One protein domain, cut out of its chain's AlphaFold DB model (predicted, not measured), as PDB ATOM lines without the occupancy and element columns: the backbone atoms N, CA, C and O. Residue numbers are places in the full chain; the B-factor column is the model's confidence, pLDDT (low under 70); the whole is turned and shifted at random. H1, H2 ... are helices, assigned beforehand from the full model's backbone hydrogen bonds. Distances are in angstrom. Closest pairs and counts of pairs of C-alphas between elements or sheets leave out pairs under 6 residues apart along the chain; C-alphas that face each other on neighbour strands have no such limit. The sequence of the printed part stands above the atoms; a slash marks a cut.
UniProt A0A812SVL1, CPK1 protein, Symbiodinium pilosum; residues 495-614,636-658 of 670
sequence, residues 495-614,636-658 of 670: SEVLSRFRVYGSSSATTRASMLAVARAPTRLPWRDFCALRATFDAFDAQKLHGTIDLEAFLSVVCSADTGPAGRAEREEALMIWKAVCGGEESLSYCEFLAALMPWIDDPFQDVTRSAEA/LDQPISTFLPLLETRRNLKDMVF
ATOM      1  N   SER A 495     256.452 211.803 259.120       90.50
ATOM      2  CA  SER A 495     255.380 212.798 259.269       90.50
ATOM      3  C   SER A 495     255.655 213.803 260.391       90.50
ATOM      4  O   SER A 495     255.386 214.997 260.237       90.50
ATOM      5  N   GLU A 496     256.230 213.339 261.499       93.12
ATOM      6  CA  GLU A 496     256.624 214.174 262.627       93.12
ATOM      7  C   GLU A 496     257.849 215.028 262.290       93.12
ATOM      8  O   GLU A 496     257.840 216.228 262.563       93.12
ATOM      9  N   VAL A 497     258.852 214.457 261.613       93.12
ATOM     10  CA  VAL A 497     260.020 215.201 261.108       93.12
ATOM     11  C   VAL A 497     259.576 216.364 260.222       93.12
ATOM     12  O   VAL A 497     259.925 217.513 260.489       93.12
ATOM     13  N   LEU A 498     258.741 216.095 259.213       92.50
ATOM     14  CA  LEU A 498     258.223 217.129 258.316       92.50
ATOM     15  C   LEU A 498     257.373 218.164 259.065       92.50
ATOM     16  O   LEU A 498     257.376 219.340 258.708       92.50
ATOM     17  N   SER A 499     256.619 217.760 260.091       91.06
ATOM     18  CA  SER A 499     255.841 218.690 260.918       91.06
ATOM     19  C   SER A 499     256.749 219.658 261.683       91.06
ATOM     20  O   SER A 499     256.580 220.873 261.568       91.06
ATOM     21  N   ARG A 500     257.763 219.139 262.385       92.31
ATOM     22  CA  ARG A 500     258.707 219.958 263.161       92.31
ATOM     23  C   ARG A 500     259.549 220.864 262.258       92.31
ATOM     24  O   ARG A 500     259.661 222.056 262.534       92.31
ATOM     25  N   PHE A 501     260.007 220.357 261.113       91.25
ATOM     26  CA  PHE A 501     260.716 221.162 260.113       91.25
ATOM     27  C   PHE A 501     259.855 222.307 259.557       91.25
ATOM     28  O   PHE A 501     260.361 223.418 259.411       91.25
ATOM     29  N   ARG A 502     258.555 222.086 259.285       89.56
ATOM     30  CA  ARG A 502     257.638 223.163 258.850       89.56
ATOM     31  C   ARG A 502     257.554 224.277 259.893       89.56
ATOM     32  O   ARG A 502     257.632 225.454 259.537       89.56
ATOM     33  N   VAL A 503     257.417 223.910 261.170       87.00
ATOM     34  CA  VAL A 503     257.351 224.874 262.279       87.00
ATOM     35  C   VAL A 503     258.670 225.634 262.401       87.00
ATOM     36  O   VAL A 503     258.669 226.864 262.447       87.00
ATOM     37  N   TYR A 504     259.802 224.928 262.377       84.19
ATOM     38  CA  TYR A 504     261.127 225.539 262.474       84.19
ATOM     39  C   TYR A 504     261.424 226.481 261.300       84.19
ATOM     40  O   TYR A 504     261.832 227.620 261.513       84.19
ATOM     41  N   GLY A 505     261.168 226.049 260.061       79.75
ATOM     42  CA  GLY A 505     261.396 226.851 258.855       79.75
ATOM     43  C   GLY A 505     260.506 228.093 258.765       79.75
ATOM     44  O   GLY A 505     260.910 229.087 258.168       79.75
ATOM     45  N   SER A 506     259.332 228.069 259.404       81.00
ATOM     46  CA  SER A 506     258.430 229.228 259.499       81.00
ATOM     47  C   SER A 506     258.715 230.122 260.713       81.00
ATOM     48  O   SER A 506     258.085 231.167 260.872       81.00
ATOM     49  N   SER A 507     259.627 229.712 261.600       74.75
ATOM     50  CA  SER A 507     259.943 230.448 262.821       74.75
ATOM     51  C   SER A 507     260.862 231.638 262.545       74.75
ATOM     52  O   SER A 507     261.659 231.640 261.606       74.75
ATOM     53  N   SER A 508     260.794 232.652 263.413       67.94
ATOM     54  CA  SER A 508     261.702 233.798 263.337       67.94
ATOM     55  C   SER A 508     263.162 233.358 263.472       67.94
ATOM     56  O   SER A 508     263.475 232.373 264.145       67.94
ATOM     57  N   ALA A 509     264.081 234.121 262.883       62.72
ATOM     58  CA  ALA A 509     265.508 233.841 263.002       62.72
ATOM     59  C   ALA A 509     265.986 233.733 264.458       62.72
ATOM     60  O   ALA A 509     266.744 232.824 264.780       62.72
ATOM     61  N   THR A 510     265.476 234.590 265.346       57.44
ATOM     62  CA  THR A 510     265.743 234.518 266.787       57.44
ATOM     63  C   THR A 510     265.321 233.178 267.382       57.44
ATOM     64  O   THR A 510     266.094 232.564 268.107       57.44
ATOM     65  N   THR A 511     264.129 232.686 267.042       67.44
ATOM     66  CA  THR A 511     263.641 231.384 267.524       67.44
ATOM     67  C   THR A 511     264.538 230.253 267.032       67.44
ATOM     68  O   THR A 511     264.935 229.387 267.809       67.44
ATOM     69  N   ARG A 512     264.913 230.288 265.749       69.19
ATOM     70  CA  ARG A 512     265.810 229.296 265.141       69.19
ATOM     71  C   ARG A 512     267.195 229.293 265.796       69.19
ATOM     72  O   ARG A 512     267.722 228.217 266.069       69.19
ATOM     73  N   ALA A 513     267.741 230.471 266.109       63.34
ATOM     74  CA  ALA A 513     269.007 230.625 266.823       63.34
ATOM     75  C   ALA A 513     268.936 230.089 268.262       63.34
ATOM     76  O   ALA A 513     269.839 229.373 268.692       63.34
ATOM     77  N   SER A 514     267.846 230.361 268.987       63.28
ATOM     78  CA  SER A 514     267.619 229.811 270.330       63.28
ATOM     79  C   SER A 514     267.567 228.286 270.315       63.28
ATOM     80  O   SER A 514     268.243 227.640 271.110       63.28
ATOM     81  N   MET A 515     266.810 227.705 269.383       70.75
ATOM     82  CA  MET A 515     266.717 226.251 269.223       70.75
ATOM     83  C   MET A 515     268.068 225.630 268.863       70.75
ATOM     84  O   MET A 515     268.410 224.571 269.379       70.75
ATOM     85  N   LEU A 516     268.872 226.297 268.027       72.75
ATOM     86  CA  LEU A 516     270.228 225.844 267.720       72.75
ATOM     87  C   LEU A 516     271.135 225.874 268.952       72.75
ATOM     88  O   LEU A 516     271.872 224.917 269.189       72.75
ATOM     89  N   ALA A 517     271.053 226.926 269.768       64.06
ATOM     90  CA  ALA A 517     271.802 227.012 271.015       64.06
ATOM     91  C   ALA A 517     271.434 225.860 271.970       64.06
ATOM     92  O   ALA A 517     272.322 225.187 272.493       64.06
ATOM     93  N   VAL A 518     270.136 225.557 272.106       67.50
ATOM     94  CA  VAL A 518     269.651 224.393 272.870       67.50
ATOM     95  C   VAL A 518     270.108 223.077 272.228       67.50
ATOM     96  O   VAL A 518     270.463 222.145 272.933       67.50
ATOM     97  N   ALA A 519     270.192 222.972 270.903       73.19
ATOM     98  CA  ALA A 519     270.661 221.758 270.231       73.19
ATOM     99  C   ALA A 519     272.140 221.431 270.424       73.19
ATOM    100  O   ALA A 519     272.512 220.252 270.419       73.19
ATOM    101  N   ARG A 520     272.985 222.438 270.650       69.88
ATOM    102  CA  ARG A 520     274.392 222.222 271.022       69.88
ATOM    103  C   ARG A 520     274.533 221.666 272.438       69.88
ATOM    104  O   ARG A 520     275.429 220.861 272.702       69.88
ATOM    105  N   ALA A 521     273.622 222.046 273.326       60.75
ATOM    106  CA  ALA A 521     273.563 221.597 274.707       60.75
ATOM    107  C   ALA A 521     272.110 221.221 275.069       60.75
ATOM    108  O   ALA A 521     271.436 221.976 275.765       60.75
ATOM    109  N   PRO A 522     271.614 220.057 274.592       56.97
ATOM    110  CA  PRO A 522     270.231 219.587 274.734       56.97
ATOM    111  C   PRO A 522     269.984 219.040 276.139       56.97
ATOM    112  O   PRO A 522     269.495 217.934 276.336       56.97
ATOM    113  N   THR A 523     270.412 219.801 277.123       50.84
ATOM    114  CA  THR A 523     270.515 219.430 278.519       50.84
ATOM    115  C   THR A 523     269.117 219.264 279.131       50.84
ATOM    116  O   THR A 523     268.798 218.251 279.745       50.84
ATOM    117  N   ARG A 524     268.192 220.166 278.798       52.28
ATOM    118  CA  ARG A 524     266.797 220.103 279.261       52.28
ATOM    119  C   ARG A 524     265.915 219.072 278.542       52.28
ATOM    120  O   ARG A 524     264.737 218.960 278.877       52.28
ATOM    121  N   LEU A 525     266.437 218.348 277.548       60.59
ATOM    122  CA  LEU A 525     265.667 217.312 276.860       60.59
ATOM    123  C   LEU A 525     265.756 215.991 277.623       60.59
ATOM    124  O   LEU A 525     266.867 215.550 277.931       60.59
ATOM    125  N   PRO A 526     264.620 215.311 277.875       65.81
ATOM    126  CA  PRO A 526     264.648 213.950 278.376       65.81
ATOM    127  C   PRO A 526     265.580 213.104 277.516       65.81
ATOM    128  O   PRO A 526     265.532 213.148 276.284       65.81
ATOM    129  N   TRP A 527     266.430 212.317 278.166       66.25
ATOM    130  CA  TRP A 527     267.455 211.549 277.468       66.25
ATOM    131  C   TRP A 527     266.875 210.662 276.359       66.25
ATOM    132  O   TRP A 527     267.450 210.571 275.277       66.25
ATOM    133  N   ARG A 528     265.703 210.061 276.592       71.94
ATOM    134  CA  ARG A 528     264.966 209.285 275.586       71.94
ATOM    135  C   ARG A 528     264.636 210.108 274.337       71.94
ATOM    136  O   ARG A 528     264.831 209.617 273.230       71.94
ATOM    137  N   ASP A 529     264.189 211.347 274.506       76.69
ATOM    138  CA  ASP A 529     263.857 212.225 273.382       76.69
ATOM    139  C   ASP A 529     265.125 212.617 272.627       76.69
ATOM    140  O   ASP A 529     265.170 212.524 271.405       76.69
ATOM    141  N   PHE A 530     266.203 212.949 273.342       77.44
ATOM    142  CA  PHE A 530     267.501 213.200 272.715       77.44
ATOM    143  C   PHE A 530     268.018 211.978 271.928       77.44
ATOM    144  O   PHE A 530     268.559 212.128 270.828       77.44
ATOM    145  N   CYS A 531     267.809 210.760 272.443       78.25
ATOM    146  CA  CYS A 531     268.119 209.523 271.723       78.25
ATOM    147  C   CYS A 531     267.310 209.399 270.434       78.25
ATOM    148  O   CYS A 531     267.894 209.070 269.404       78.25
ATOM    149  N   ALA A 532     266.014 209.715 270.477       84.56
ATOM    150  CA  ALA A 532     265.155 209.702 269.302       84.56
ATOM    151  C   ALA A 532     265.631 210.704 268.241       84.56
ATOM    152  O   ALA A 532     265.722 210.369 267.060       84.56
ATOM    153  N   LEU A 533     266.032 211.913 268.651       89.31
ATOM    154  CA  LEU A 533     266.587 212.909 267.731       89.31
ATOM    155  C   LEU A 533     267.894 212.425 267.082       89.31
ATOM    156  O   LEU A 533     268.075 212.571 265.873       89.31
ATOM    157  N   ARG A 534     268.792 211.804 267.859       87.19
ATOM    158  CA  ARG A 534     270.046 211.240 267.332       87.19
ATOM    159  C   ARG A 534     269.798 210.068 266.382       87.19
ATOM    160  O   ARG A 534     270.391 210.042 265.313       87.19
ATOM    161  N   ALA A 535     268.911 209.149 266.753       87.75
ATOM    162  CA  ALA A 535     268.508 208.025 265.914       87.75
ATOM    163  C   ALA A 535     267.893 208.516 264.592       87.75
ATOM    164  O   ALA A 535     268.185 207.981 263.527       87.75
ATOM    165  N   THR A 536     267.111 209.600 264.643       93.06
ATOM    166  CA  THR A 536     266.569 210.258 263.445       93.06
ATOM    167  C   THR A 536     267.684 210.825 262.570       93.06
ATOM    168  O   THR A 536     267.681 210.597 261.367       93.06
ATOM    169  N   PHE A 537     268.670 211.518 263.148       93.06
ATOM    170  CA  PHE A 537     269.826 211.995 262.383       93.06
ATOM    171  C   PHE A 537     270.585 210.839 261.721       93.06
ATOM    172  O   PHE A 537     270.883 210.906 260.533       93.06
ATOM    173  N   ASP A 538     270.856 209.765 262.468       90.56
ATOM    174  CA  ASP A 538     271.552 208.591 261.943       90.56
ATOM    175  C   ASP A 538     270.779 207.940 260.784       90.56
ATOM    176  O   ASP A 538     271.403 207.547 259.805       90.56
ATOM    177  N   ALA A 539     269.443 207.894 260.841       91.19
ATOM    178  CA  ALA A 539     268.613 207.383 259.746       91.19
ATOM    179  C   ALA A 539     268.729 208.231 258.466       91.19
ATOM    180  O   ALA A 539     268.786 207.683 257.366       91.19
ATOM    181  N   PHE A 540     268.796 209.559 258.604       92.44
ATOM    182  CA  PHE A 540     268.963 210.484 257.477       92.44
ATOM    183  C   PHE A 540     270.391 210.481 256.916       92.44
ATOM    184  O   PHE A 540     270.579 210.592 255.706       92.44
ATOM    185  N   ASP A 541     271.401 210.317 257.769       92.12
ATOM    186  CA  ASP A 541     272.810 210.248 257.367       92.12
ATOM    187  C   ASP A 541     273.204 208.851 256.848       92.12
ATOM    188  O   ASP A 541     274.226 208.715 256.184       92.12
ATOM    189  N   ALA A 542     272.408 207.802 257.090       86.69
ATOM    190  CA  ALA A 542     272.792 206.403 256.863       86.69
ATOM    191  C   ALA A 542     273.242 206.063 255.429       86.69
ATOM    192  O   ALA A 542     274.045 205.147 255.248       86.69
ATOM    193  N   GLN A 543     272.740 206.773 254.413       80.88
ATOM    194  CA  GLN A 543     273.109 206.513 253.016       80.88
ATOM    195  C   GLN A 543     274.500 207.038 252.660       80.88
ATOM    196  O   GLN A 543     275.227 206.394 251.907       80.88
ATOM    197  N   LYS A 544     274.854 208.214 253.183       84.38
ATOM    198  CA  LYS A 544     276.045 208.968 252.778       84.38
ATOM    199  C   LYS A 544     277.133 208.989 253.851       84.38
ATOM    200  O   LYS A 544     278.315 209.054 253.527       84.38
ATOM    201  N   LEU A 545     276.750 208.899 255.123       88.88
ATOM    202  CA  LEU A 545     277.632 208.896 256.291       88.88
ATOM    203  C   LEU A 545     278.586 210.097 256.303       88.88
ATOM    204  O   LEU A 545     279.766 209.976 256.642       88.88
ATOM    205  N   HIS A 546     278.082 211.253 255.872       87.31
ATOM    206  CA  HIS A 546     278.850 212.486 255.743       87.31
ATOM    207  C   HIS A 546     278.965 213.232 257.076       87.31
ATOM    208  O   HIS A 546     279.826 214.100 257.204       87.31
ATOM    209  N   GLY A 547     278.101 212.920 258.052       86.38
ATOM    210  CA  GLY A 547     277.997 213.681 259.298       86.38
ATOM    211  C   GLY A 547     277.249 215.009 259.138       86.38
ATOM    212  O   GLY A 547     277.231 215.823 260.057       86.38
ATOM    213  N   THR A 548     276.615 215.217 257.982       89.12
ATOM    214  CA  THR A 548     275.770 216.362 257.623       89.12
ATOM    215  C   THR A 548     274.648 215.867 256.721       89.12
ATOM    216  O   THR A 548     274.887 214.989 255.890       89.12
ATOM    217  N   ILE A 549     273.461 216.458 256.814       90.56
ATOM    218  CA  ILE A 549     272.335 216.092 255.949       90.56
ATOM    219  C   ILE A 549     272.306 217.049 254.764       90.56
ATOM    220  O   ILE A 549     272.193 218.252 254.964       90.56
ATOM    221  N   ASP A 550     272.420 216.536 253.542       90.81
ATOM    222  CA  ASP A 550     272.197 217.311 252.316       90.81
ATOM    223  C   ASP A 550     270.786 217.074 251.756       90.81
ATOM    224  O   ASP A 550     270.039 216.218 252.242       90.81
ATOM    225  N   LEU A 551     270.404 217.844 250.732       91.94
ATOM    226  CA  LEU A 551     269.064 217.763 250.146       91.94
ATOM    227  C   LEU A 551     268.735 216.354 249.633       91.94
ATOM    228  O   LEU A 551     267.605 215.890 249.764       91.94
ATOM    229  N   GLU A 552     269.702 215.667 249.033       92.62
ATOM    230  CA  GLU A 552     269.486 214.324 248.499       92.62
ATOM    231  C   GLU A 552     269.268 213.314 249.631       92.62
ATOM    232  O   GLU A 552     268.310 212.546 249.565       92.62
ATOM    233  N   ALA A 553     270.078 213.371 250.694       92.00
ATOM    234  CA  ALA A 553     269.893 212.550 251.888       92.00
ATOM    235  C   ALA A 553     268.514 212.791 252.519       92.00
ATOM    236  O   ALA A 553     267.790 211.838 252.805       92.00
ATOM    237  N   PHE A 554     268.102 214.055 252.650       93.38
ATOM    238  CA  PHE A 554     266.784 214.414 253.168       93.38
ATOM    239  C   PHE A 554     265.648 213.819 252.330       93.38
ATOM    240  O   PHE A 554     264.801 213.099 252.858       93.38
ATOM    241  N   LEU A 555     265.661 214.060 251.014       93.19
ATOM    242  CA  LEU A 555     264.635 213.557 250.097       93.19
ATOM    243  C   LEU A 555     264.595 212.027 250.038       93.19
ATOM    244  O   LEU A 555     263.521 211.465 249.849       93.19
ATOM    245  N   SER A 556     265.736 211.359 250.213       91.06
ATOM    246  CA  SER A 556     265.819 209.896 250.181       91.06
ATOM    247  C   SER A 556     265.037 209.209 251.305       91.06
ATOM    248  O   SER A 556     264.626 208.061 251.142       91.06
ATOM    249  N   VAL A 557     264.831 209.906 252.429       90.94
ATOM    250  CA  VAL A 557     264.097 209.388 253.590       90.94
ATOM    251  C   VAL A 557     262.649 209.864 253.597       90.94
ATOM    252  O   VAL A 557     261.762 209.099 253.970       90.94
ATOM    253  N   VAL A 558     262.393 211.117 253.203       91.00
ATOM    254  CA  VAL A 558     261.046 211.702 253.326       91.00
ATOM    255  C   VAL A 558     260.141 211.465 252.125       91.00
ATOM    256  O   VAL A 558     258.930 211.570 252.280       91.00
ATOM    257  N   CYS A 559     260.689 211.180 250.940       89.94
ATOM    258  CA  CYS A 559     259.888 210.948 249.742       89.94
ATOM    259  C   CYS A 559     259.717 209.458 249.463       89.94
ATOM    260  O   CYS A 559     260.668 208.677 249.530       89.94
ATOM    261  N   SER A 560     258.512 209.078 249.045       83.62
ATOM    262  CA  SER A 560     258.269 207.760 248.474       83.62
ATOM    263  C   SER A 560     258.957 207.594 247.109       83.62
ATOM    264  O   SER A 560     259.284 208.557 246.413       83.62
ATOM    265  N   ALA A 561     259.145 206.341 246.685       82.44
ATOM    266  CA  ALA A 561     259.636 206.019 245.342       82.44
ATOM    267  C   ALA A 561     258.582 206.254 244.231       82.44
ATOM    268  O   ALA A 561     258.851 205.961 243.064       82.44
ATOM    269  N   ASP A 562     257.381 206.746 244.567       82.06
ATOM    270  CA  ASP A 562     256.322 207.016 243.595       82.06
ATOM    271  C   ASP A 562     256.662 208.249 242.741       82.06
ATOM    272  O   ASP A 562     256.838 209.361 243.229       82.06
ATOM    273  N   THR A 563     256.720 208.062 241.423       83.38
ATOM    274  CA  THR A 563     256.950 209.153 240.458       83.38
ATOM    275  C   THR A 563     255.655 209.750 239.891       83.38
ATOM    276  O   THR A 563     255.689 210.625 239.015       83.38
ATOM    277  N   GLY A 564     254.501 209.254 240.347       87.69
ATOM    278  CA  GLY A 564     253.176 209.729 239.980       87.69
ATOM    279  C   GLY A 564     252.859 211.138 240.505       87.69
ATOM    280  O   GLY A 564     253.683 211.785 241.148       87.69
ATOM    281  N   PRO A 565     251.650 211.660 240.228       86.69
ATOM    282  CA  PRO A 565     251.248 212.998 240.667       86.69
ATOM    283  C   PRO A 565     251.322 213.196 242.188       86.69
ATOM    284  O   PRO A 565     251.711 214.272 242.631       86.69
ATOM    285  N   ALA A 566     250.987 212.162 242.967       83.81
ATOM    286  CA  ALA A 566     251.029 212.197 244.427       83.81
ATOM    287  C   ALA A 566     252.471 212.274 244.951       83.81
ATOM    288  O   ALA A 566     252.790 213.196 245.697       83.81
ATOM    289  N   GLY A 567     253.362 211.388 244.490       87.00
ATOM    290  CA  GLY A 567     254.778 211.449 244.863       87.00
ATOM    291  C   GLY A 567     255.492 212.720 244.376       87.00
ATOM    292  O   GLY A 567     256.351 213.261 245.070       87.00
ATOM    293  N   ARG A 568     255.085 213.293 243.231       87.56
ATOM    294  CA  ARG A 568     255.572 214.619 242.801       87.56
ATOM    295  C   ARG A 568     255.165 215.736 243.764       87.56
ATOM    296  O   ARG A 568     256.006 216.574 244.071       87.56
ATOM    297  N   ALA A 569     253.921 215.734 244.242       88.38
ATOM    298  CA  ALA A 569     253.447 216.717 245.216       88.38
ATOM    299  C   ALA A 569     254.157 216.568 246.574       88.38
ATOM    300  O   ALA A 569     254.589 217.565 247.144       88.38
ATOM    301  N   GLU A 570     254.355 215.331 247.047       89.06
ATOM    302  CA  GLU A 570     255.136 215.024 248.257       89.06
ATOM    303  C   GLU A 570     256.571 215.562 248.146       89.06
ATOM    304  O   GLU A 570     257.071 216.238 249.048       89.06
ATOM    305  N   ARG A 571     257.229 215.325 247.005       92.81
ATOM    306  CA  ARG A 571     258.582 215.826 246.744       92.81
ATOM    307  C   ARG A 571     258.644 217.351 246.695       92.81
ATOM    308  O   ARG A 571     259.601 217.936 247.200       92.81
ATOM    309  N   GLU A 572     257.663 218.000 246.077       92.38
ATOM    310  CA  GLU A 572     257.594 219.462 245.998       92.38
ATOM    311  C   GLU A 572     257.384 220.096 247.380       92.38
ATOM    312  O   GLU A 572     258.057 221.070 247.723       92.38
ATOM    313  N   GLU A 573     256.535 219.494 248.215       92.06
ATOM    314  CA  GLU A 573     256.359 219.910 249.604       92.06
ATOM    315  C   GLU A 573     257.656 219.749 250.411       92.06
ATOM    316  O   GLU A 573     258.102 220.693 251.068       92.06
ATOM    317  N   ALA A 574     258.310 218.587 250.323       92.56
ATOM    318  CA  ALA A 574     259.579 218.337 251.001       92.56
ATOM    319  C   ALA A 574     260.669 219.342 250.581       92.56
ATOM    320  O   ALA A 574     261.425 219.826 251.425       92.56
ATOM    321  N   LEU A 575     260.717 219.717 249.296       92.50
ATOM    322  CA  LEU A 575     261.628 220.741 248.776       92.50
ATOM    323  C   LEU A 575     261.346 222.134 249.352       92.50
ATOM    324  O   LEU A 575     262.288 222.864 249.663       92.50
ATOM    325  N   MET A 576     260.075 222.516 249.491       89.62
ATOM    326  CA  MET A 576     259.685 223.788 250.113       89.62
ATOM    327  C   MET A 576     260.120 223.839 251.581       89.62
ATOM    328  O   MET A 576     260.728 224.818 252.015       89.62
ATOM    329  N   ILE A 577     259.865 222.759 252.325       90.62
ATOM    330  CA  ILE A 577     260.254 222.624 253.734       90.62
ATOM    331  C   ILE A 577     261.773 222.707 253.884       90.62
ATOM    332  O   ILE A 577     262.270 223.477 254.706       90.62
ATOM    333  N   TRP A 578     262.510 221.960 253.059       89.12
ATOM    334  CA  TRP A 578     263.969 221.987 253.055       89.12
ATOM    335  C   TRP A 578     264.506 223.401 252.851       89.12
ATOM    336  O   TRP A 578     265.324 223.865 253.639       89.12
ATOM    337  N   LYS A 579     264.015 224.114 251.830       84.81
ATOM    338  CA  LYS A 579     264.443 225.490 251.539       84.81
ATOM    339  C   LYS A 579     264.155 226.447 252.695       84.81
ATOM    340  O   LYS A 579     264.973 227.318 252.967       84.81
ATOM    341  N   ALA A 580     263.029 226.283 253.390       80.81
ATOM    342  CA  ALA A 580     262.687 227.120 254.539       80.81
ATOM    343  C   ALA A 580     263.631 226.902 255.740       80.81
ATOM    344  O   ALA A 580     263.953 227.850 256.459       80.81
ATOM    345  N   VAL A 581     264.087 225.663 255.954       84.38
ATOM    346  CA  VAL A 581     264.984 225.298 257.065       84.38
ATOM    347  C   VAL A 581     266.453 225.560 256.727       84.38
ATOM    348  O   VAL A 581     267.138 226.240 257.482       84.38
ATOM    349  N   CYS A 582     266.924 225.041 255.592       79.62
ATOM    350  CA  CYS A 582     268.321 225.100 255.154       79.62
ATOM    351  C   CYS A 582     268.707 226.471 254.577       79.62
ATOM    352  O   CYS A 582     269.880 226.841 254.560       79.62
ATOM    353  N   GLY A 583     267.730 227.254 254.108       78.56
ATOM    354  CA  GLY A 583     267.988 228.553 253.497       78.56
ATOM    355  C   GLY A 583     268.847 228.425 252.236       78.56
ATOM    356  O   GLY A 583     268.466 227.735 251.293       78.56
ATOM    357  N   GLY A 584     269.987 229.124 252.215       69.31
ATOM    358  CA  GLY A 584     270.951 229.110 251.108       69.31
ATOM    359  C   GLY A 584     272.091 228.096 251.255       69.31
ATOM    360  O   GLY A 584     272.955 228.052 250.385       69.31
ATOM    361  N   GLU A 585     272.115 227.313 252.334       71.88
ATOM    362  CA  GLU A 585     273.185 226.349 252.601       71.88
ATOM    363  C   GLU A 585     273.004 225.047 251.805       71.88
ATOM    364  O   GLU A 585     271.889 224.653 251.453       71.88
ATOM    365  N   GLU A 586     274.110 224.345 251.547       77.56
ATOM    366  CA  GLU A 586     274.112 223.068 250.814       77.56
ATOM    367  C   GLU A 586     273.708 221.867 251.692       77.56
ATOM    368  O   GLU A 586     273.259 220.835 251.185       77.56
ATOM    369  N   SER A 587     273.866 221.989 253.013       85.44
ATOM    370  CA  SER A 587     273.616 220.916 253.978       85.44
ATOM    371  C   SER A 587     273.367 221.459 255.384       85.44
ATOM    372  O   SER A 587     273.955 222.473 255.756       85.44
ATOM    373  N   LEU A 588     272.616 220.714 256.195       85.94
ATOM    374  CA  LEU A 588     272.448 220.941 257.629       85.94
ATOM    375  C   LEU A 588     273.524 220.195 258.432       85.94
ATOM    376  O   LEU A 588     273.760 218.998 258.223       85.94
ATOM    377  N   SER A 589     274.146 220.886 259.387       86.31
ATOM    378  CA  SER A 589     274.994 220.272 260.418       86.31
ATOM    379  C   SER A 589     274.185 219.393 261.378       86.31
ATOM    380  O   SER A 589     272.951 219.440 261.419       86.31
ATOM    381  N   TYR A 590     274.887 218.604 262.199       87.38
ATOM    382  CA  TYR A 590     274.260 217.800 263.247       87.38
ATOM    383  C   TYR A 590     273.376 218.653 264.169       87.38
ATOM    384  O   TYR A 590     272.206 218.326 264.358       87.38
ATOM    385  N   CYS A 591     273.881 219.768 264.706       83.62
ATOM    386  CA  CYS A 591     273.103 220.584 265.637       83.62
ATOM    387  C   CYS A 591     271.958 221.345 264.956       83.62
ATOM    388  O   CYS A 591     270.898 221.465 265.562       83.62
ATOM    389  N   GLU A 592     272.114 221.807 263.711       86.12
ATOM    390  CA  GLU A 592     271.017 222.440 262.957       86.12
ATOM    391  C   GLU A 592     269.878 221.459 262.680       86.12
ATOM    392  O   GLU A 592     268.708 221.798 262.862       86.12
ATOM    393  N   PHE A 593     270.211 220.219 262.317       90.94
ATOM    394  CA  PHE A 593     269.216 219.170 262.133       90.94
ATOM    395  C   PHE A 593     268.481 218.854 263.441       90.94
ATOM    396  O   PHE A 593     267.252 218.790 263.460       90.94
ATOM    397  N   LEU A 594     269.210 218.707 264.556       89.44
ATOM    398  CA  LEU A 594     268.582 218.501 265.863       89.44
ATOM    399  C   LEU A 594     267.693 219.685 266.261       89.44
ATOM    400  O   LEU A 594     266.594 219.456 266.755       89.44
ATOM    401  N   ALA A 595     268.135 220.924 266.022       84.50
ATOM    402  CA  ALA A 595     267.381 222.143 266.317       84.50
ATOM    403  C   ALA A 595     266.037 222.179 265.583       84.50
ATOM    404  O   ALA A 595     265.014 222.499 266.188       84.50
ATOM    405  N   ALA A 596     266.027 221.788 264.306       88.94
ATOM    406  CA  ALA A 596     264.812 221.688 263.501       88.94
ATOM    407  C   ALA A 596     263.845 220.594 263.984       88.94
ATOM    408  O   ALA A 596     262.653 220.642 263.678       88.94
ATOM    409  N   LEU A 597     264.344 219.623 264.753       90.50
ATOM    410  CA  LEU A 597     263.548 218.562 265.357       90.50
ATOM    411  C   LEU A 597     263.212 218.797 266.824       90.50
ATOM    412  O   LEU A 597     262.499 217.972 267.393       90.50
ATOM    413  N   MET A 598     263.704 219.845 267.478       80.25
ATOM    414  CA  MET A 598     263.396 220.034 268.892       80.25
ATOM    415  C   MET A 598     261.901 220.299 269.108       80.25
ATOM    416  O   MET A 598     261.265 220.947 268.274       80.25
ATOM    417  N   PRO A 599     261.312 219.798 270.211       72.81
ATOM    418  CA  PRO A 599     259.988 220.229 270.636       72.81
ATOM    419  C   PRO A 599     259.948 221.753 270.757       72.81
ATOM    420  O   PRO A 599     260.913 222.370 271.210       72.81
ATOM    421  N   TRP A 600     258.835 222.359 270.348       61.84
ATOM    422  CA  TRP A 600     258.675 223.802 270.456       61.84
ATOM    423  C   TRP A 600     258.587 224.220 271.929       61.84
ATOM    424  O   TRP A 600     257.944 223.547 272.733       61.84
ATOM    425  N   ILE A 601     259.252 225.322 272.274       55.91
ATOM    426  CA  ILE A 601     259.304 225.875 273.628       55.91
ATOM    427  C   ILE A 601     258.677 227.272 273.539       55.91
ATOM    428  O   ILE A 601     259.246 228.133 272.869       55.91
ATOM    429  N   ASP A 602     257.503 227.457 274.167       43.34
ATOM    430  CA  ASP A 602     256.639 228.659 274.079       43.34
ATOM    431  C   ASP A 602     257.390 229.981 274.300       43.34
ATOM    432  O   ASP A 602     257.131 230.989 273.644       43.34
ATOM    433  N   ASP A 603     258.353 229.961 275.211       46.84
ATOM    434  CA  ASP A 603     259.376 230.981 275.343       46.84
ATOM    435  C   ASP A 603     260.633 230.259 275.829       46.84
ATOM    436  O   ASP A 603     260.664 229.827 276.986       46.84
ATOM    437  N   PRO A 604     261.675 230.087 274.988       40.81
ATOM    438  CA  PRO A 604     262.910 229.488 275.465       40.81
ATOM    439  C   PRO A 604     263.418 230.253 276.694       40.81
ATOM    440  O   PRO A 604     263.982 229.624 277.579       40.81
ATOM    441  N   PHE A 605     263.135 231.563 276.795       37.75
ATOM    442  CA  PHE A 605     263.557 232.493 277.842       37.75
ATOM    443  C   PHE A 605     262.529 232.735 278.963       37.75
ATOM    444  O   PHE A 605     262.748 233.644 279.762       37.75
ATOM    445  N   GLN A 606     261.446 231.958 279.092       37.75
ATOM    446  CA  GLN A 606     260.385 232.244 280.085       37.75
ATOM    447  C   GLN A 606     260.883 232.219 281.539       37.75
ATOM    448  O   GLN A 606     260.316 232.848 282.434       37.75
ATOM    449  N   ASP A 607     261.971 231.493 281.774       33.91
ATOM    450  CA  ASP A 607     262.616 231.401 283.077       33.91
ATOM    451  C   ASP A 607     263.461 232.642 283.389       33.91
ATOM    452  O   ASP A 607     263.629 232.973 284.559       33.91
ATOM    453  N   VAL A 608     263.951 233.369 282.374       33.09
ATOM    454  CA  VAL A 608     264.713 234.625 282.522       33.09
ATOM    455  C   VAL A 608     263.869 235.687 283.204       33.09
ATOM    456  O   VAL A 608     264.352 236.383 284.092       33.09
ATOM    457  N   THR A 609     262.613 235.798 282.784       31.05
ATOM    458  CA  THR A 609     261.649 236.759 283.313       31.05
ATOM    459  C   THR A 609     261.217 236.382 284.728       31.05
ATOM    460  O   THR A 609     261.229 237.251 285.592       31.05
ATOM    461  N   ARG A 610     260.970 235.097 285.023       31.83
ATOM    462  CA  ARG A 610     260.600 234.652 286.383       31.83
ATOM    463  C   ARG A 610     261.744 234.681 287.400       31.83
ATOM    464  O   ARG A 610     261.511 234.971 288.567       31.83
ATOM    465  N   SER A 611     262.975 234.367 286.991       32.44
ATOM    466  CA  SER A 611     264.139 234.396 287.895       32.44
ATOM    467  C   SER A 611     264.655 235.816 288.142       32.44
ATOM    468  O   SER A 611     265.119 236.094 289.241       32.44
ATOM    469  N   ALA A 612     264.491 236.743 287.191       30.64
ATOM    470  CA  ALA A 612     264.694 238.171 287.446       30.64
ATOM    471  C   ALA A 612     263.653 238.739 288.433       30.64
ATOM    472  O   ALA A 612     264.008 239.540 289.289       30.64
ATOM    473  N   GLU A 613     262.399 238.276 288.368       31.77
ATOM    474  CA  GLU A 613     261.335 238.642 289.320       31.77
ATOM    475  C   GLU A 613     261.559 238.073 290.736       31.77
ATOM    476  O   GLU A 613     261.061 238.637 291.705       31.77
ATOM    477  N   ALA A 614     262.319 236.982 290.879       33.56
ATOM    478  CA  ALA A 614     262.587 236.333 292.169       33.56
ATOM    479  C   ALA A 614     263.845 236.852 292.896       33.56
ATOM    480  O   ALA A 614     264.047 236.524 294.063       33.56
ATOM    481  N   LEU A 636     267.935 239.200 257.870       29.53
ATOM    482  CA  LEU A 636     268.814 238.085 257.468       29.53
ATOM    483  C   LEU A 636     270.174 238.509 256.879       29.53
ATOM    484  O   LEU A 636     271.058 237.674 256.694       29.53
ATOM    485  N   ASP A 637     270.336 239.780 256.534       32.62
ATOM    486  CA  ASP A 637     271.540 240.367 255.959       32.62
ATOM    487  C   ASP A 637     272.475 241.001 257.004       32.62
ATOM    488  O   ASP A 637     273.632 241.304 256.677       32.62
ATOM    489  N   GLN A 638     272.028 241.138 258.258       33.12
ATOM    490  CA  GLN A 638     272.821 241.695 259.350       33.12
ATOM    491  C   GLN A 638     273.630 240.617 260.096       33.12
ATOM    492  O   GLN A 638     273.116 239.539 260.376       33.12
ATOM    493  N   PRO A 639     274.887 240.894 260.498       31.64
ATOM    494  CA  PRO A 639     275.657 239.989 261.362       31.64
ATOM    495  C   PRO A 639     274.928 239.700 262.692       31.64
ATOM    496  O   PRO A 639     274.335 240.628 263.257       31.64
ATOM    497  N   ILE A 640     275.006 238.485 263.266       34.00
ATOM    498  CA  ILE A 640     274.486 238.229 264.637       34.00
ATOM    499  C   ILE A 640     275.208 239.087 265.674       34.00
ATOM    500  O   ILE A 640     274.652 239.360 266.735       34.00
ATOM    501  N   SER A 641     276.399 239.613 265.384       33.44
ATOM    502  CA  SER A 641     277.048 240.579 266.276       33.44
ATOM    503  C   SER A 641     276.192 241.823 266.550       33.44
ATOM    504  O   SER A 641     276.353 242.447 267.590       33.44
ATOM    505  N   THR A 642     275.249 242.161 265.666       33.31
ATOM    506  CA  THR A 642     274.259 243.235 265.864       33.31
ATOM    507  C   THR A 642     273.122 242.814 266.810       33.31
ATOM    508  O   THR A 642     272.478 243.653 267.433       33.31
ATOM    509  N   PHE A 643     272.901 241.505 266.956       37.53
ATOM    510  CA  PHE A 643     271.969 240.874 267.892       37.53
ATOM    511  C   PHE A 643     272.596 240.658 269.288       37.53
ATOM    512  O   PHE A 643     271.881 240.673 270.288       37.53
ATOM    513  N   LEU A 644     273.927 240.543 269.395       34.12
ATOM    514  CA  LEU A 644     274.640 240.331 270.669       34.12
ATOM    515  C   LEU A 644     274.376 241.417 271.741       34.12
ATOM    516  O   LEU A 644     274.113 241.037 272.877       34.12
ATOM    517  N   PRO A 645     274.309 242.732 271.441       36.50
ATOM    518  CA  PRO A 645     273.930 243.749 272.433       36.50
ATOM    519  C   PRO A 645     272.475 243.626 272.934       36.50
ATOM    520  O   PRO A 645     272.165 243.960 274.082       36.50
ATOM    521  N   LEU A 646     271.565 243.112 272.094       36.81
ATOM    522  CA  LEU A 646     270.172 242.808 272.466       36.81
ATOM    523  C   LEU A 646     270.073 241.544 273.345       36.81
ATOM    524  O   LEU A 646     269.104 241.377 274.085       36.81
ATOM    525  N   LEU A 647     271.086 240.672 273.285       35.06
ATOM    526  CA  LEU A 647     271.243 239.493 274.139       35.06
ATOM    527  C   LEU A 647     271.980 239.815 275.450       35.06
ATOM    528  O   LEU A 647     271.577 239.330 276.499       35.06
ATOM    529  N   GLU A 648     273.007 240.669 275.429       34.72
ATOM    530  CA  GLU A 648     273.752 241.121 276.620       34.72
ATOM    531  C   GLU A 648     272.890 241.943 277.587       34.72
ATOM    532  O   GLU A 648     273.081 241.893 278.803       34.72
ATOM    533  N   THR A 649     271.887 242.653 277.063       36.44
ATOM    534  CA  THR A 649     270.864 243.329 277.876       36.44
ATOM    535  C   THR A 649     269.929 242.346 278.595       36.44
ATOM    536  O   THR A 649     269.279 242.728 279.568       36.44
ATOM    537  N   ARG A 650     269.907 241.063 278.203       37.22
ATOM    538  CA  ARG A 650     269.200 239.970 278.888       37.22
ATOM    539  C   ARG A 650     270.209 239.008 279.530       37.22
ATOM    540  O   ARG A 650     270.555 237.978 278.958       37.22
ATOM    541  N   ARG A 651     270.628 239.314 280.764       36.41
ATOM    542  CA  ARG A 651     271.627 238.570 281.573       36.41
ATOM    543  C   ARG A 651     271.487 237.031 281.633       36.41
ATOM    544  O   ARG A 651     272.464 236.381 281.972       36.41
ATOM    545  N   ASN A 652     270.351 236.436 281.263       37.38
ATOM    546  CA  ASN A 652     270.020 235.045 281.607       37.38
ATOM    547  C   ASN A 652     270.068 234.046 280.427       37.38
ATOM    548  O   ASN A 652     269.807 232.861 280.618       37.38
ATOM    549  N   LEU A 653     270.446 234.463 279.211       35.94
ATOM    550  CA  LEU A 653     270.664 233.520 278.096       35.94
ATOM    551  C   LEU A 653     271.901 232.638 278.308       35.94
ATOM    552  O   LEU A 653     271.892 231.447 278.002       35.94
ATOM    553  N   LYS A 654     272.940 233.226 278.906       37.31
ATOM    554  CA  LYS A 654     274.181 232.552 279.297       37.31
ATOM    555  C   LYS A 654     273.961 231.479 280.373       37.31
ATOM    556  O   LYS A 654     274.735 230.537 280.474       37.31
ATOM    557  N   ASP A 655     272.891 231.570 281.152       35.66
ATOM    558  CA  ASP A 655     272.556 230.529 282.121       35.66
ATOM    559  C   ASP A 655     271.761 229.388 281.477       35.66
ATOM    560  O   ASP A 655     271.973 228.226 281.825       35.66
ATOM    561  N   MET A 656     270.958 229.691 280.454       34.09
ATOM    562  CA  MET A 656     270.082 228.733 279.780       34.09
ATOM    563  C   MET A 656     270.715 227.905 278.658       34.09
ATOM    564  O   MET A 656     270.374 226.730 278.543       34.09
ATOM    565  N   VAL A 657     271.622 228.468 277.844       34.56
ATOM    566  CA  VAL A 657     272.308 227.718 276.761       34.56
ATOM    567  C   VAL A 657     273.114 226.536 277.323       34.56
ATOM    568  O   VAL A 657     273.500 225.640 276.591       34.56
ATOM    569  N   PHE A 658     273.322 226.486 278.641       39.28
ATOM    570  CA  PHE A 658     274.230 225.541 279.284       39.28
ATOM    571  C   PHE A 658     273.591 224.744 280.443       39.28
ATOM    572  O   PHE A 658     274.311 224.179 281.274       39.28
TER     573      PHE A 658
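AT A GLANCE: This is residues 495 to 614 and 636 to 658 of the 670 residues of the protein "CPK1 protein" of Symbiodinium pilosum (UniProt A0A812SVL1). Six helices form a crossed body round the short helix H6: H1, H2 and H3 pack on H6, while H4 and H5 pack on each other at one end of the long axis, H4 also on H3 and H5 also on H1. At the other end H7, H8 and H9 form a loose extension, from which residues 644 to 649 stick out. The printed part has 143 residues with nine named helices, H1 to H9 in order along the chain, and no named strand; the class is all helix. The whole is compact, with a radius of gyration of the C-alphas of 16.9 A, but elongated in outline, spanning 58 by 36 by 26 A.

HOW THE PARTS SIT: H1, residues 495 to 505, touches H6, residues 590 to 597, the hub; they are about perpendicular at 79 degrees, with closest C-alphas Phe 501 and Ala 596 5.3 A apart. H2, residues 509 to 520, touches H6 at a steep tilt of 59 degrees, opposite ways, closest at the C-alphas of Leu 516 and Ala 595, 4.9 A. H3, residues 527 to 541, touches H6 with residues 533 to 537 alone, closest at the C-alphas of Leu 533 and Leu 594, 6.2 A; the tilt of 68 degrees is only just steep. H4, residues 551 to 558, touches H3, closest at the C-alphas of Phe 540 and Ala 553, 6.0 A. H5, residues 565 to 582, touches H1 at a steep tilt of 42 degrees, the same way, with the C-alphas of Gly 505 and Val 581 closest at 4.3 A. H5 also touches H4, closest at the C-alphas of Leu 555 and Ala 574, 7.0 A. H9, residues 653 to 656, and H7, residues 606 to 614, are close but not clearly touching, with the C-alphas of Val 608 and Leu 653 closest at 7.5 A. H8, residues 644 to 648, and H2 are apart. Each O i to N i+4 pair is within hydrogen-bond range in H1, H2, H3, H5, H6, H7 and H8, against 3 of 4 in H4; H9 is too short for such a pair.

IN THESE COORDINATES: H1 begins at C-alpha 495, (255.380, 212.798, 259.269), and is 15.3 A long. H2 measures 16.7 A, H3 20.8 A and H5 25.5 A. H9 ends at C-alpha 656, (270.082, 228.733, 279.780).

THE WHOLE: The C-alphas of Gly 564 and Ala 614 are farthest apart, at 59.3 A. Residues 615 to 635 are not printed, and C-alphas 614 and 636 are 35.3 A apart across this cut. Of the links that are printed whole, none is long. Mean pLDDT of the printed part is 70.2; residues 600 to 614 and 636 to 658 are among those under 70.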